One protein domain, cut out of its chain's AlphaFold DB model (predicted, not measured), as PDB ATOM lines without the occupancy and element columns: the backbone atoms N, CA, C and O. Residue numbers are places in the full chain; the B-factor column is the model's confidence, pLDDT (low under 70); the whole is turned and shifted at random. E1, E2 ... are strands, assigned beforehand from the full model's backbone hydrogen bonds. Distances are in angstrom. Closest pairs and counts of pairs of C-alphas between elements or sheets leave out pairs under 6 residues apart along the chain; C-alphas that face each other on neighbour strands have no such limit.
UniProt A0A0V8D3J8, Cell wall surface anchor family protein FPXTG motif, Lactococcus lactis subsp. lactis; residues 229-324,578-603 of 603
ATOM      1  N   PRO A 229     218.636 412.369 421.607       93.62
ATOM      2  CA  PRO A 229     218.282 411.403 422.640       93.62
ATOM      3  C   PRO A 229     218.199 409.995 422.040       93.62
ATOM      4  O   PRO A 229     217.567 409.790 420.999       93.62
ATOM      5  N   GLU A 230     218.819 409.020 422.696       93.25
ATOM      6  CA  GLU A 230     218.841 407.639 422.220       93.25
ATOM      7  C   GLU A 230     217.849 406.767 422.988       93.25
ATOM      8  O   GLU A 230     217.677 406.901 424.202       93.25
ATOM      9  N   TYR A 231     217.243 405.809 422.288       94.38
ATOM     10  CA  TYR A 231     216.232 404.917 422.846       94.38
ATOM     11  C   TYR A 231     216.577 403.458 422.564       94.38
ATOM     12  O   TYR A 231     217.056 403.112 421.482       94.38
ATOM     13  N   ARG A 232     216.267 402.592 423.527       92.00
ATOM     14  CA  ARG A 232     216.270 401.136 423.363       92.00
ATOM     15  C   ARG A 232     214.848 400.627 423.214       92.00
ATOM     16  O   ARG A 232     213.922 401.172 423.814       92.00
ATOM     17  N   GLN A 233     214.711 399.547 422.456       93.50
ATOM     18  CA  GLN A 233     213.483 398.776 422.353       93.50
ATOM     19  C   GLN A 233     213.733 397.363 422.875       93.50
ATOM     20  O   GLN A 233     214.639 396.673 422.405       93.50
ATOM     21  N   ASP A 234     212.920 396.936 423.831       88.12
ATOM     22  CA  ASP A 234     212.928 395.582 424.378       88.12
ATOM     23  C   ASP A 234     211.489 395.063 424.564       88.12
ATOM     24  O   ASP A 234     210.525 395.669 424.090       88.12
ATOM     25  N   GLU A 235     211.333 393.910 425.220       89.88
ATOM     26  CA  GLU A 235     210.023 393.288 425.472       89.88
ATOM     27  C   GLU A 235     209.084 394.164 426.326       89.88
ATOM     28  O   GLU A 235     207.875 393.941 426.326       89.88
ATOM     29  N   THR A 236     209.622 395.158 427.041       82.38
ATOM     30  CA  THR A 236     208.871 396.079 427.909       82.38
ATOM     31  C   THR A 236     208.466 397.381 427.212       82.38
ATOM     32  O   THR A 236     207.651 398.125 427.754       82.38
ATOM     33  N   GLY A 237     208.974 397.641 426.002       88.00
ATOM     34  CA  GLY A 237     208.627 398.807 425.188       88.00
ATOM     35  C   GLY A 237     209.843 399.605 424.718       88.00
ATOM     36  O   GLY A 237     210.947 399.077 424.594       88.00
ATOM     37  N   ILE A 238     209.625 400.891 424.419       91.12
ATOM     38  CA  ILE A 238     210.668 401.839 424.004       91.12
ATOM     39  C   ILE A 238     210.981 402.760 425.185       91.12
ATOM     40  O   ILE A 238     210.075 403.390 425.726       91.12
ATOM     41  N   SER A 239     212.250 402.853 425.588       90.50
ATOM     42  CA  SER A 239     212.678 403.719 426.697       90.50
ATOM     43  C   SER A 239     214.042 404.374 426.442       90.50
ATOM     44  O   SER A 239     214.838 403.838 425.668       90.50
ATOM     45  N   PRO A 240     214.340 405.530 427.069       95.94
ATOM     46  CA  PRO A 240     215.632 406.205 426.935       95.94
ATOM     47  C   PRO A 240     216.821 405.328 427.342       95.94
ATOM     48  O   PRO A 240     216.791 404.711 428.409       95.94
ATOM     49  N   ASN A 241     217.898 405.328 426.549       94.81
ATOM     50  CA  ASN A 241     219.182 404.712 426.914       94.81
ATOM     51  C   ASN A 241     219.756 405.353 428.179       94.81
ATOM     52  O   ASN A 241     220.126 404.647 429.118       94.81
ATOM     53  N   HIS A 242     219.751 406.685 428.215       96.88
ATOM     54  CA  HIS A 242     220.164 407.494 429.353       96.88
ATOM     55  C   HIS A 242     218.923 408.035 430.044       96.88
ATOM     56  O   HIS A 242     218.269 408.954 429.550       96.88
ATOM     57  N   SER A 243     218.565 407.422 431.169       96.00
ATOM     58  CA  SER A 243     217.262 407.635 431.793       96.00
ATOM     59  C   SER A 243     217.332 408.088 433.243       96.00
ATOM     60  O   SER A 243     218.257 407.733 433.974       96.00
ATOM     61  N   TRP A 244     216.281 408.770 433.683       96.06
ATOM     62  CA  TRP A 244     215.997 409.008 435.093       96.06
ATOM     63  C   TRP A 244     214.528 408.757 435.414       96.06
ATOM     64  O   TRP A 244     213.663 408.814 434.538       96.06
ATOM     65  N   ILE A 245     214.253 408.470 436.685       94.56
ATOM     66  CA  ILE A 245     212.901 408.191 437.181       94.56
ATOM     67  C   ILE A 245     212.551 409.212 438.268       94.56
ATOM     68  O   ILE A 245     213.371 409.421 439.178       94.56
ATOM     69  N   PRO A 246     211.362 409.847 438.217       94.12
ATOM     70  CA  PRO A 246     210.934 410.741 439.279       94.12
ATOM     71  C   PRO A 246     210.884 410.043 440.641       94.12
ATOM     72  O   PRO A 246     210.456 408.894 440.745       94.12
ATOM     73  N   THR A 247     211.314 410.720 441.705       91.62
ATOM     74  CA  THR A 247     211.318 410.135 443.053       91.62
ATOM     75  C   THR A 247     209.917 409.649 443.438       91.62
ATOM     76  O   THR A 247     208.969 410.428 443.452       91.62
ATOM     77  N   GLY A 248     209.793 408.364 443.783       84.69
ATOM     78  CA  GLY A 248     208.514 407.753 444.168       84.69
ATOM     79  C   GLY A 248     207.614 407.342 442.998       84.69
ATOM     80  O   GLY A 248     206.517 406.847 443.239       84.69
ATOM     81  N   ASN A 249     208.066 407.503 441.752       80.75
ATOM     82  CA  ASN A 249     207.352 407.074 440.555       80.75
ATOM     83  C   ASN A 249     207.756 405.640 440.147       80.75
ATOM     84  O   ASN A 249     208.899 405.228 440.352       80.75
ATOM     85  N   THR A 250     206.815 404.873 439.586       76.50
ATOM     86  CA  THR A 250     207.052 403.499 439.088       76.50
ATOM     87  C   THR A 250     206.657 403.279 437.623       76.50
ATOM     88  O   THR A 250     206.856 402.185 437.103       76.50
ATOM     89  N   THR A 251     206.114 404.295 436.954       87.88
ATOM     90  CA  THR A 251     205.435 404.198 435.651       87.88
ATOM     91  C   THR A 251     206.023 405.131 434.587       87.88
ATOM     92  O   THR A 251     205.698 404.988 433.413       87.88
ATOM     93  N   VAL A 252     206.894 406.071 434.970       92.69
ATOM     94  CA  VAL A 252     207.488 407.082 434.087       92.69
ATOM     95  C   VAL A 252     209.001 406.961 434.070       92.69
ATOM     96  O   VAL A 252     209.655 406.916 435.112       92.69
ATOM     97  N   VAL A 253     209.557 406.991 432.863       93.81
ATOM     98  CA  VAL A 253     210.995 407.040 432.611       93.81
ATOM     99  C   VAL A 253     211.266 408.213 431.675       93.81
ATOM    100  O   VAL A 253     210.706 408.281 430.584       93.81
ATOM    101  N   ASN A 254     212.125 409.133 432.101       97.00
ATOM    102  CA  ASN A 254     212.483 410.342 431.363       97.00
ATOM    103  C   ASN A 254     213.919 410.255 430.838       97.00
ATOM    104  O   ASN A 254     214.714 409.465 431.347       97.00
ATOM    105  N   HIS A 255     214.264 411.070 429.840       97.19
ATOM    106  CA  HIS A 255     215.634 411.153 429.328       97.19
ATOM    107  C   HIS A 255     216.510 412.035 430.235       97.19
ATOM    108  O   HIS A 255     216.036 413.033 430.784       97.19
ATOM    109  N   GLN A 256     217.782 411.668 430.396       97.88
ATOM    110  CA  GLN A 256     218.802 412.490 431.059       97.88
ATOM    111  C   GLN A 256     219.100 413.780 430.290       97.88
ATOM    112  O   GLN A 256     218.833 413.881 429.093       97.88
ATOM    113  N   GLY A 257     219.673 414.765 430.977       97.19
ATOM    114  CA  GLY A 257     220.199 415.967 430.343       97.19
ATOM    115  C   GLY A 257     221.555 415.722 429.693       97.19
ATOM    116  O   GLY A 257     222.229 414.738 429.989       97.19
ATOM    117  N   TRP A 258     221.966 416.637 428.823       96.62
ATOM    118  CA  TRP A 258     223.293 416.667 428.217       96.62
ATOM    119  C   TRP A 258     224.080 417.838 428.787       96.62
ATOM    120  O   TRP A 258     223.637 418.981 428.687       96.62
ATOM    121  N   ASN A 259     225.251 417.554 429.350       93.06
ATOM    122  CA  ASN A 259     226.169 418.578 429.814       93.06
ATOM    123  C   ASN A 259     227.075 419.006 428.655       93.06
ATOM    124  O   ASN A 259     227.935 418.252 428.191       93.06
ATOM    125  N   SER A 260     226.879 420.243 428.216       90.06
ATOM    126  CA  SER A 260     227.624 420.873 427.124       90.06
ATOM    127  C   SER A 260     229.143 420.905 427.360       90.06
ATOM    128  O   SER A 260     229.920 420.672 426.436       90.06
ATOM    129  N   PHE A 261     229.580 421.133 428.603       86.00
ATOM    130  CA  PHE A 261     230.989 421.276 428.967       86.00
ATOM    131  C   PHE A 261     231.744 419.943 428.954       86.00
ATOM    132  O   PHE A 261     232.864 419.872 428.449       86.00
ATOM    133  N   SER A 262     231.153 418.879 429.503       89.62
ATOM    134  CA  SER A 262     231.769 417.546 429.486       89.62
ATOM    135  C   SER A 262     231.489 416.767 428.203       89.62
ATOM    136  O   SER A 262     232.150 415.757 427.967       89.62
ATOM    137  N   SER A 263     230.534 417.221 427.381       90.94
ATOM    138  CA  SER A 263     230.032 416.495 426.209       90.94
ATOM    139  C   SER A 263     229.576 415.075 426.565       90.94
ATOM    140  O   SER A 263     229.958 414.094 425.923       90.94
ATOM    141  N   GLN A 264     228.806 414.958 427.650       94.50
ATOM    142  CA  GLN A 264     228.277 413.693 428.162       94.50
ATOM    143  C   GLN A 264     226.862 413.869 428.716       94.50
ATOM    144  O   GLN A 264     226.483 414.954 429.166       94.50
ATOM    145  N   TRP A 265     226.101 412.774 428.752       97.19
ATOM    146  CA  TRP A 265     224.860 412.711 429.522       97.19
ATOM    147  C   TRP A 265     225.139 412.975 431.007       97.19
ATOM    148  O   TRP A 265     226.147 412.520 431.548       97.19
ATOM    149  N   ASP A 266     224.248 413.719 431.658       95.25
ATOM    150  CA  ASP A 266     224.460 414.300 432.990       95.25
ATOM    151  C   ASP A 266     224.593 413.267 434.124       95.25
ATOM    152  O   ASP A 266     225.037 413.604 435.224       95.25
ATOM    153  N   GLY A 267     224.222 412.006 433.877       96.00
ATOM    154  CA  GLY A 267     224.273 410.925 434.858       96.00
ATOM    155  C   GLY A 267     223.258 411.069 435.997       96.00
ATOM    156  O   GLY A 267     223.302 410.294 436.960       96.00
ATOM    157  N   VAL A 268     222.334 412.030 435.915       95.81
ATOM    158  CA  VAL A 268     221.265 412.215 436.895       95.81
ATOM    159  C   VAL A 268     220.280 411.069 436.720       95.81
ATOM    160  O   VAL A 268     219.573 411.007 435.729       95.81
ATOM    161  N   ASN A 269     220.214 410.150 437.684       95.12
ATOM    162  CA  ASN A 269     219.355 408.961 437.578       95.12
ATOM    163  C   ASN A 269     217.995 409.112 438.288       95.12
ATOM    164  O   ASN A 269     217.097 408.297 438.076       95.12
ATOM    165  N   SER A 270     217.814 410.129 439.141       95.00
ATOM    166  CA  SER A 270     216.535 410.413 439.812       95.00
ATOM    167  C   SER A 270     216.502 411.814 440.430       95.00
ATOM    168  O   SER A 270     217.497 412.264 440.998       95.00
ATOM    169  N   TRP A 271     215.346 412.481 440.352       95.88
ATOM    170  CA  TRP A 271     214.993 413.695 441.100       95.88
ATOM    171  C   TRP A 271     213.460 413.819 441.206       95.88
ATOM    172  O   TRP A 271     212.733 413.010 440.643       95.88
ATOM    173  N   ASN A 272     212.928 414.788 441.953       93.38
ATOM    174  CA  ASN A 272     211.498 414.834 442.319       93.38
ATOM    175  C   ASN A 272     210.516 415.262 441.198       93.38
ATOM    176  O   ASN A 272     209.300 415.173 441.388       93.38
ATOM    177  N   GLY A 273     211.010 415.719 440.045       92.31
ATOM    178  CA  GLY A 273     210.180 416.144 438.914       92.31
ATOM    179  C   GLY A 273     209.403 417.451 439.133       92.31
ATOM    180  O   GLY A 273     208.421 417.682 438.434       92.31
ATOM    181  N   GLU A 274     209.773 418.284 440.112       92.38
ATOM    182  CA  GLU A 274     209.083 419.559 440.365       92.38
ATOM    183  C   GLU A 274     209.253 420.549 439.203       92.38
ATOM    184  O   GLU A 274     210.376 420.841 438.790       92.38
ATOM    185  N   ALA A 275     208.138 421.105 438.718       89.94
ATOM    186  CA  ALA A 275     208.086 421.998 437.552       89.94
ATOM    187  C   ALA A 275     208.932 423.275 437.699       89.94
ATOM    188  O   ALA A 275     209.394 423.837 436.709       89.94
ATOM    189  N   THR A 276     209.168 423.718 438.936       91.19
ATOM    190  CA  THR A 276     209.980 424.900 439.264       91.19
ATOM    191  C   THR A 276     211.488 424.637 439.232       91.19
ATOM    192  O   THR A 276     212.276 425.556 439.444       91.19
ATOM    193  N   ASN A 277     211.929 423.398 438.995       93.12
ATOM    194  CA  ASN A 277     213.347 423.078 438.884       93.12
ATOM    195  C   ASN A 277     213.924 423.613 437.564       93.12
ATOM    196  O   ASN A 277     213.470 423.205 436.501       93.12
ATOM    197  N   LEU A 278     214.976 424.431 437.619       90.81
ATOM    198  CA  LEU A 278     215.615 425.036 436.436       90.81
ATOM    199  C   LEU A 278     217.038 424.509 436.158       90.81
ATOM    200  O   LEU A 278     217.790 425.125 435.405       90.81
ATOM    201  N   GLU A 279     217.422 423.387 436.777       91.88
ATOM    202  CA  GLU A 279     218.810 422.893 436.771       91.88
ATOM    203  C   GLU A 279     218.949 421.485 436.174       91.88
ATOM    204  O   GLU A 279     219.841 421.241 435.369       91.88
ATOM    205  N   ASN A 280     218.070 420.550 436.536       95.12
ATOM    206  CA  ASN A 280     218.260 419.135 436.224       95.12
ATOM    207  C   ASN A 280     217.772 418.765 434.824       95.12
ATOM    208  O   ASN A 280     216.723 419.239 434.377       95.12
ATOM    209  N   SER A 281     218.474 417.810 434.207       96.38
ATOM    210  CA  SER A 281     218.035 417.081 433.014       96.38
ATOM    211  C   SER A 281     217.769 417.952 431.784       96.38
ATOM    212  O   SER A 281     216.931 417.615 430.952       96.38
ATOM    213  N   TYR A 282     218.481 419.070 431.663       97.38
ATOM    214  CA  TYR A 282     218.494 419.876 430.447       97.38
ATOM    215  C   TYR A 282     219.496 419.320 429.439       97.38
ATOM    216  O   TYR A 282     220.605 418.938 429.797       97.38
ATOM    217  N   ILE A 283     219.118 419.306 428.166       97.44
ATOM    218  CA  ILE A 283     220.033 419.122 427.045       97.44
ATOM    219  C   ILE A 283     220.590 420.497 426.695       97.44
ATOM    220  O   ILE A 283     219.861 421.353 426.190       97.44
ATOM    221  N   GLU A 284     221.856 420.723 427.030       95.25
ATOM    222  CA  GLU A 284     222.533 422.002 426.837       95.25
ATOM    223  C   GLU A 284     223.275 422.054 425.502       95.25
ATOM    224  O   GLU A 284     224.089 421.185 425.192       95.25
ATOM    225  N   TYR A 285     223.044 423.120 424.743       92.56
ATOM    226  CA  TYR A 285     223.708 423.379 423.475       92.56
ATOM    227  C   TYR A 285     224.778 424.447 423.676       92.56
ATOM    228  O   TYR A 285     224.472 425.578 424.059       92.56
ATOM    229  N   ALA A 286     226.036 424.077 423.438       87.50
ATOM    230  CA  ALA A 286     227.162 424.998 423.522       87.50
ATOM    231  C   ALA A 286     227.157 425.992 422.354       87.50
ATOM    232  O   ALA A 286     226.797 425.650 421.226       87.50
ATOM    233  N   GLY A 287     227.604 427.211 422.638       80.88
ATOM    234  CA  GLY A 287     227.889 428.236 421.645       80.88
ATOM    235  C   GLY A 287     229.360 428.317 421.276       80.88
ATOM    236  O   GLY A 287     230.207 427.680 421.897       80.88
ATOM    237  N   VAL A 288     229.688 429.174 420.306       75.25
ATOM    238  CA  VAL A 288     231.085 429.416 419.894       75.25
ATOM    239  C   VAL A 288     231.930 429.919 421.069       75.25
ATOM    240  O   VAL A 288     233.011 429.396 421.317       75.25
ATOM    241  N   ASN A 289     231.424 430.913 421.809       74.94
ATOM    242  CA  ASN A 289     232.074 431.465 423.005       74.94
ATOM    243  C   ASN A 289     231.164 431.425 424.241       74.94
ATOM    244  O   ASN A 289     231.428 432.096 425.242       74.94
ATOM    245  N   ASN A 290     230.069 430.673 424.173       77.81
ATOM    246  CA  ASN A 290     229.125 430.529 425.267       77.81
ATOM    247  C   ASN A 290     229.153 429.083 425.762       77.81
ATOM    248  O   ASN A 290     228.973 428.185 424.940       77.81
ATOM    249  N   PRO A 291     229.342 428.817 427.068       81.44
ATOM    250  CA  PRO A 291     229.219 427.454 427.575       81.44
ATOM    251  C   PRO A 291     227.852 426.843 427.238       81.44
ATOM    252  O   PRO A 291     227.792 425.669 426.899       81.44
ATOM    253  N   VAL A 292     226.776 427.642 427.269       87.81
ATOM    254  CA  VAL A 292     225.419 427.209 426.908       87.81
ATOM    255  C   VAL A 292     224.681 428.352 426.214       87.81
ATOM    256  O   VAL A 292     224.266 429.304 426.875       87.81
ATOM    257  N   ASP A 293     224.483 428.265 424.899       87.81
ATOM    258  CA  ASP A 293     223.664 429.227 424.146       87.81
ATOM    259  C   ASP A 293     222.175 429.019 424.419       87.81
ATOM    260  O   ASP A 293     221.423 429.980 424.582       87.81
ATOM    261  N   PHE A 294     221.732 427.771 424.519       91.81
ATOM    262  CA  PHE A 294     220.391 427.456 424.985       91.81
ATOM    263  C   PHE A 294     220.318 426.049 425.562       91.81
ATOM    264  O   PHE A 294     221.210 425.223 425.376       91.81
ATOM    265  N   ALA A 295     219.242 425.775 426.289       94.31
ATOM    266  CA  ALA A 295     218.997 424.474 426.875       94.31
ATOM    267  C   ALA A 295     217.528 424.078 426.745       94.31
ATOM    268  O   ALA A 295     216.629 424.902 426.933       94.31
ATOM    269  N   LEU A 296     217.294 422.803 426.445       96.06
ATOM    270  CA  LEU A 296     215.966 422.233 426.232       96.06
ATOM    271  C   LEU A 296     215.708 421.125 427.248       96.06
ATOM    272  O   LEU A 296     216.611 420.360 427.577       96.06
ATOM    273  N   ARG A 297     214.471 420.993 427.720       96.88
ATOM    274  CA  ARG A 297     214.065 419.860 428.554       96.88
ATOM    275  C   ARG A 297     212.631 419.464 428.260       96.88
ATOM    276  O   ARG A 297     211.750 420.316 428.230       96.88
ATOM    277  N   LYS A 298     212.410 418.159 428.115       96.81
ATOM    278  CA  LYS A 298     211.087 417.536 428.094       96.81
ATOM    279  C   LYS A 298     211.054 416.413 429.118       96.81
ATOM    280  O   LYS A 298     211.938 415.557 429.107       96.81
ATOM    281  N   TYR A 299     210.051 416.397 429.983       96.12
ATOM    282  CA  TYR A 299     209.853 415.285 430.907       96.12
ATOM    283  C   TYR A 299     208.388 415.140 431.307       96.12
ATOM    284  O   TYR A 299     207.615 416.089 431.202       96.12
ATOM    285  N   ALA A 300     208.024 413.949 431.771       95.50
ATOM    286  CA  ALA A 300     206.706 413.649 432.302       95.50
ATOM    287  C   ALA A 300     206.766 413.283 433.793       95.50
ATOM    288  O   ALA A 300     207.800 412.839 434.312       95.50
ATOM    289  N   LYS A 301     205.638 413.435 434.482       93.56
ATOM    290  CA  LYS A 301     205.420 412.975 435.855       93.56
ATOM    291  C   LYS A 301     203.999 412.437 435.964       93.56
ATOM    292  O   LYS A 301     203.057 413.094 435.544       93.56
ATOM    293  N   GLU A 302     203.841 411.232 436.507       92.62
ATOM    294  CA  GLU A 302     202.500 410.709 436.783       92.62
ATOM    295  C   GLU A 302     201.847 411.526 437.901       92.62
ATOM    296  O   GLU A 302     202.494 411.858 438.900       92.62
ATOM    297  N   THR A 303     200.574 411.852 437.712       91.19
ATOM    298  CA  THR A 303     199.754 412.542 438.707       91.19
ATOM    299  C   THR A 303     199.265 411.569 439.786       91.19
ATOM    300  O   THR A 303     199.540 410.372 439.758       91.19
ATOM    301  N   GLU A 304     198.466 412.058 440.738       90.94
ATOM    302  CA  GLU A 304     197.751 411.180 441.676       90.94
ATOM    303  C   GLU A 304     196.696 410.293 440.987       90.94
ATOM    304  O   GLU A 304     196.229 409.319 441.577       90.94
ATOM    305  N   THR A 305     196.305 410.616 439.746       92.69
ATOM    306  CA  THR A 305     195.409 409.788 438.930       92.69
ATOM    307  C   THR A 305     196.239 408.817 438.086       92.69
ATOM    308  O   THR A 305     196.966 409.272 437.203       92.69
ATOM    309  N   PRO A 306     196.125 407.492 438.301       92.94
ATOM    310  CA  PRO A 306     196.893 406.514 437.534       92.94
ATOM    311  C   PRO A 306     196.644 406.630 436.029       92.94
ATOM    312  O   PRO A 306     195.493 406.718 435.597       92.94
ATOM    313  N   GLY A 307     197.718 406.612 435.239       90.62
ATOM    314  CA  GLY A 307     197.657 406.754 433.781       90.62
ATOM    315  C   GLY A 307     197.474 408.190 433.274       90.62
ATOM    316  O   GLY A 307     197.440 408.395 432.063       90.62
ATOM    317  N   LEU A 308     197.387 409.184 434.167       93.00
ATOM    318  CA  LEU A 308     197.434 410.600 433.810       93.00
ATOM    319  C   LEU A 308     198.812 411.178 434.138       93.00
ATOM    320  O   LEU A 308     199.280 411.075 435.275       93.00
ATOM    321  N   TYR A 309     199.413 411.848 433.158       93.06
ATOM    322  CA  TYR A 309     200.764 412.388 433.238       93.06
ATOM    323  C   TYR A 309     200.775 413.887 432.951       93.06
ATOM    324  O   TYR A 309     200.242 414.323 431.933       93.06
ATOM    325  N   ASP A 310     201.441 414.649 433.814       92.81
ATOM    326  CA  ASP A 310     201.839 416.020 433.511       92.81
ATOM    327  C   ASP A 310     203.097 415.974 432.641       92.81
ATOM    328  O   ASP A 310     204.048 415.254 432.962       92.81
ATOM    329  N   VAL A 311     203.112 416.732 431.543       93.69
ATOM    330  CA  VAL A 311     204.259 416.845 430.630       93.69
ATOM    331  C   VAL A 311     204.749 418.285 430.638       93.69
ATOM    332  O   VAL A 311     203.976 419.213 430.422       93.69
ATOM    333  N   TYR A 312     206.047 418.464 430.856       94.62
ATOM    334  CA  TYR A 312     206.685 419.772 430.912       94.62
ATOM    335  C   TYR A 312     207.677 419.925 429.767       94.62
ATOM    336  O   TYR A 312     208.524 419.055 429.547       94.62
ATOM    337  N   LEU A 313     207.589 421.063 429.081       95.19
ATOM    338  CA  LEU A 313     208.557 421.534 428.100       95.19
ATOM    339  C   LEU A 313     209.203 422.807 428.645       95.19
ATOM    340  O   LEU A 313     208.513 423.776 428.949       95.19
ATOM    341  N   ASN A 314     210.526 422.815 428.769       95.56
ATOM    342  CA  ASN A 314     211.281 424.001 429.148       95.56
ATOM    343  C   ASN A 314     212.276 424.352 428.047       95.56
ATOM    344  O   ASN A 314     213.028 423.499 427.574       95.56
ATOM    345  N   VAL A 315     212.322 425.636 427.708       93.81
ATOM    346  CA  VAL A 315     213.319 426.220 426.817       93.81
ATOM    347  C   VAL A 315     213.970 427.376 427.551       93.81
ATOM    348  O   VAL A 315     213.286 428.266 428.050       93.81
ATOM    349  N   ARG A 316     215.297 427.351 427.631       92.00
ATOM    350  CA  ARG A 316     216.099 428.417 428.224       92.00
ATOM    351  C   ARG A 316     217.019 428.972 427.149       92.00
ATOM    352  O   ARG A 316     217.935 428.273 426.732       92.00
ATOM    353  N   GLY A 317     216.765 430.201 426.707       86.62
ATOM    354  CA  GLY A 317     217.689 430.945 425.852       86.62
ATOM    355  C   GLY A 317     218.822 431.590 426.652       86.62
ATOM    356  O   GLY A 317     218.884 431.492 427.879       86.62
ATOM    357  N   ASN A 318     219.702 432.278 425.940       80.38
ATOM    358  CA  ASN A 318     220.794 433.078 426.473       80.38
ATOM    359  C   ASN A 318     221.045 434.273 425.532       80.38
ATOM    360  O   ASN A 318     220.263 434.540 424.614       80.38
ATOM    361  N   VAL A 319     222.133 434.995 425.767       74.62
ATOM    362  CA  VAL A 319     222.650 436.061 424.909       74.62
ATOM    363  C   VAL A 319     223.687 435.488 423.949       74.62
ATOM    364  O   VAL A 319     224.490 434.644 424.344       74.62
ATOM    365  N   GLN A 320     223.692 435.957 422.703       73.25
ATOM    366  CA  GLN A 320     224.691 435.551 421.710       73.25
ATOM    367  C   GLN A 320     226.120 435.897 422.157       73.25
ATOM    368  O   GLN A 320     226.364 436.965 422.721       73.25
ATOM    369  N   ASN A 321     227.088 435.023 421.868       73.12
ATOM    370  CA  ASN A 321     228.507 435.303 422.093       73.12
ATOM    371  C   ASN A 321     229.393 434.651 421.003       73.12
ATOM    372  O   ASN A 321     229.492 433.421 420.967       73.12
ATOM    373  N   PRO A 322     230.091 435.431 420.152       74.31
ATOM    374  CA  PRO A 322     230.221 436.891 420.195       74.31
ATOM    375  C   PRO A 322     228.931 437.611 419.787       74.31
ATOM    376  O   PRO A 322     228.216 437.158 418.898       74.31
ATOM    377  N   ILE A 323     228.651 438.752 420.423       78.38
ATOM    378  CA  ILE A 323     227.545 439.621 420.009       78.38
ATOM    379  C   ILE A 323     227.950 440.307 418.706       78.38
ATOM    380  O   ILE A 323     228.946 441.034 418.659       78.38
ATOM    381  N   LYS A 324     227.162 440.087 417.657       82.56
ATOM    382  CA  LYS A 324     227.330 440.767 416.377       82.56
ATOM    383  C   LYS A 324     226.542 442.082 416.383       82.56
ATOM    384  O   LYS A 324     225.339 442.039 416.639       82.56
ATOM    385  N   ILE A 578     217.670 432.511 421.018       75.56
ATOM    386  CA  ILE A 578     216.407 432.007 420.477       75.56
ATOM    387  C   ILE A 578     215.504 433.198 420.169       75.56
ATOM    388  O   ILE A 578     215.036 433.889 421.075       75.56
ATOM    389  N   THR A 579     215.212 433.383 418.885       69.44
ATOM    390  CA  THR A 579     214.296 434.412 418.386       69.44
ATOM    391  C   THR A 579     213.329 433.743 417.420       69.44
ATOM    392  O   THR A 579     213.764 433.096 416.472       69.44
ATOM    393  N   ASN A 580     212.022 433.866 417.678       61.25
ATOM    394  CA  ASN A 580     210.965 433.187 416.915       61.25
ATOM    395  C   ASN A 580     211.130 431.648 416.851       61.25
ATOM    396  O   ASN A 580     210.994 431.031 415.796       61.25
ATOM    397  N   GLY A 581     211.484 431.029 417.983       65.56
ATOM    398  CA  GLY A 581     211.627 429.575 418.084       65.56
ATOM    399  C   GLY A 581     210.284 428.844 417.978       65.56
ATOM    400  O   GLY A 581     209.273 429.319 418.491       65.56
ATOM    401  N   LEU A 582     210.292 427.664 417.354       75.50
ATOM    402  CA  LEU A 582     209.130 426.784 417.201       75.50
ATOM    403  C   LEU A 582     209.401 425.441 417.889       75.50
ATOM    404  O   LEU A 582     210.444 424.829 417.660       75.50
ATOM    405  N   ILE A 583     208.450 424.967 418.698       76.19
ATOM    406  CA  ILE A 583     208.460 423.612 419.261       76.19
ATOM    407  C   ILE A 583     207.346 422.812 418.595       76.19
ATOM    408  O   ILE A 583     206.181 423.204 418.647       76.19
ATOM    409  N   LEU A 584     207.718 421.682 418.004       80.00
ATOM    410  CA  LEU A 584     206.793 420.698 417.455       80.00
ATOM    411  C   LEU A 584     206.833 419.466 418.351       80.00
ATOM    412  O   LEU A 584     207.855 418.781 418.410       80.00
ATOM    413  N   ASP A 585     205.739 419.210 419.068       83.88
ATOM    414  CA  ASP A 585     205.650 418.097 420.014       83.88
ATOM    415  C   ASP A 585     204.455 417.172 419.714       83.88
ATOM    416  O   ASP A 585     203.407 417.285 420.357       83.88
ATOM    417  N   PRO A 586     204.567 416.277 418.713       82.94
ATOM    418  CA  PRO A 586     203.503 415.337 418.390       82.94
ATOM    419  C   PRO A 586     203.319 414.303 419.509       82.94
ATOM    420  O   PRO A 586     204.279 413.696 419.995       82.94
ATOM    421  N   LEU A 587     202.062 414.060 419.889       84.25
ATOM    422  CA  LEU A 587     201.730 413.072 420.910       84.25
ATOM    423  C   LEU A 587     202.027 411.648 420.419       84.25
ATOM    424  O   LEU A 587     201.759 411.288 419.272       84.25
ATOM    425  N   GLY A 588     202.563 410.812 421.308       82.25
ATOM    426  CA  GLY A 588     202.772 409.398 421.011       82.25
ATOM    427  C   GLY A 588     201.442 408.663 420.827       82.25
ATOM    428  O   GLY A 588     200.512 408.867 421.596       82.25
ATOM    429  N   VAL A 589     201.382 407.737 419.867       86.50
ATOM    430  CA  VAL A 589     200.156 407.011 419.453       86.50
ATOM    431  C   VAL A 589     199.434 406.223 420.559       86.50
ATOM    432  O   VAL A 589     198.316 405.766 420.355       86.50
ATOM    433  N   GLN A 590     200.086 406.005 421.704       89.38
ATOM    434  CA  GLN A 590     199.547 405.289 422.868       89.38
ATOM    435  C   GLN A 590     198.876 406.223 423.889       89.38
ATOM    436  O   GLN A 590     198.345 405.742 424.886       89.38
ATOM    437  N   PHE A 591     198.935 407.538 423.676       90.56
ATOM    438  CA  PHE A 591     198.422 408.547 424.595       90.56
ATOM    439  C   PHE A 591     197.346 409.389 423.916       90.56
ATOM    440  O   PHE A 591     197.361 409.594 422.704       90.56
ATOM    441  N   GLU A 592     196.442 409.918 424.730       92.19
ATOM    442  CA  GLU A 592     195.480 410.944 424.345       92.19
ATOM    443  C   GLU A 592     195.661 412.162 425.250       92.19
ATOM    444  O   GLU A 592     196.074 412.041 426.408       92.19
ATOM    445  N   TYR A 593     195.378 413.352 424.725       87.25
ATOM    446  CA  TYR A 593     195.351 414.549 425.553       87.25
ATOM    447  C   TYR A 593     194.137 414.492 426.480       87.25
ATOM    448  O   TYR A 593     193.013 414.281 426.027       87.25
ATOM    449  N   LYS A 594     194.354 414.725 427.779       85.31
ATOM    450  CA  LYS A 594     193.259 414.857 428.749       85.31
ATOM    451  C   LYS A 594     192.341 416.034 428.403       85.31
ATOM    452  O   LYS A 594     191.129 415.942 428.576       85.31
ATOM    453  N   ASP A 595     192.932 417.139 427.959       79.75
ATOM    454  CA  ASP A 595     192.257 418.331 427.464       79.75
ATOM    455  C   ASP A 595     193.188 419.095 426.503       79.75
ATOM    456  O   ASP A 595     194.351 418.736 426.326       79.75
ATOM    457  N   THR A 596     192.670 420.130 425.845       68.06
ATOM    458  CA  THR A 596     193.429 420.970 424.905       68.06
ATOM    459  C   THR A 596     194.131 422.153 425.582       68.06
ATOM    460  O   THR A 596     194.611 423.054 424.892       68.06
ATOM    461  N   LYS A 597     194.199 422.198 426.924       72.75
ATOM    462  CA  LYS A 597     194.795 423.326 427.644       72.75
ATOM    463  C   LYS A 597     196.299 423.136 427.784       72.75
ATOM    464  O   LYS A 597     196.783 422.148 428.323       72.75
ATOM    465  N   PHE A 598     197.039 424.143 427.349       74.00
ATOM    466  CA  PHE A 598     198.470 424.280 427.577       74.00
ATOM    467  C   PHE A 598     198.707 425.573 428.357       74.00
ATOM    468  O   PHE A 598     198.149 426.621 428.031       74.00
ATOM    469  N   GLU A 599     199.524 425.499 429.401       83.50
ATOM    470  CA  GLU A 599     199.909 426.661 430.200       83.50
ATOM    471  C   GLU A 599     201.318 427.101 429.801       83.50
ATOM    472  O   GLU A 599     202.244 426.290 429.750       83.50
ATOM    473  N   ILE A 600     201.477 428.391 429.500       85.06
ATOM    474  CA  ILE A 600     202.772 428.995 429.181       85.06
ATOM    475  C   ILE A 600     203.142 429.936 430.318       85.06
ATOM    476  O   ILE A 600     202.410 430.880 430.620       85.06
ATOM    477  N   THR A 601     204.311 429.704 430.905       84.00
ATOM    478  CA  THR A 601     204.801 430.485 432.039       84.00
ATOM    479  C   THR A 601     206.261 430.848 431.810       84.00
ATOM    480  O   THR A 601     207.079 429.978 431.515       84.00
ATOM    481  N   SER A 602     206.604 432.128 431.969       83.38
ATOM    482  CA  SER A 602     208.004 432.533 432.141       83.38
ATOM    483  C   SER A 602     208.441 432.122 433.544       83.38
ATOM    484  O   SER A 602     207.776 432.491 434.515       83.38
ATOM    485  N   VAL A 603     209.533 431.364 433.649       77.06
ATOM    486  CA  VAL A 603     210.019 430.760 434.902       77.06
ATOM    487  C   VAL A 603     211.414 431.216 435.284       77.06
ATOM    488  O   VAL A 603     212.205 431.523 434.364       77.06
TER     489      VAL A 603
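Overview. This is residues 229 to 324 and 578 to 603 of the 603 residues of the protein "Cell wall surface anchor family protein FPXTG motif" of Lactococcus lactis subsp. lactis (UniProt A0A0V8D3J8). With little regular structure, a narrow three-strand sheet, the meander E4 E5 E6, each strand the antiparallel neighbour of the one before, runs through the middle among long loops, and the small hairpin E1 and E2 lies away from it. The 122 printed residues have no named helix and six strands, E1 to E6, holding only 32 residues: all strand. The whole is compact, with radius of gyration of the C-alphas 15.8 A, and elongated, 50 by 32 by 25 A.

Arrangement. E1, residues 231 to 234, and E2, 237 to 240, form an antiparallel hairpin; N 232 and O 239 are 2.9 A apart. E2 runs on into E3, 243 to 246, at 95 degrees. E4, 283 to 285, and E5, 294 to 302, form a hairpin, with N 283 and O 296 at 2.8 A. E5 and E6, 309 to 316, form another, with N 310 and O 301 at 2.8 A.

Along the chain. E1 begins at C-alpha 231 (216.232, 404.917, 422.846). E5 measures 27.2 A; E6, 22.7 A, ends at C-alpha 316 (216.099, 428.417, 428.224).

Size, cuts and confidence. Residues 325 to 577 are cut out, C-alphas 324 and 578 being 14.6 A apart. The link E3 to E4 is long. Residues 579 to 581 and 596 have pLDDT under 70.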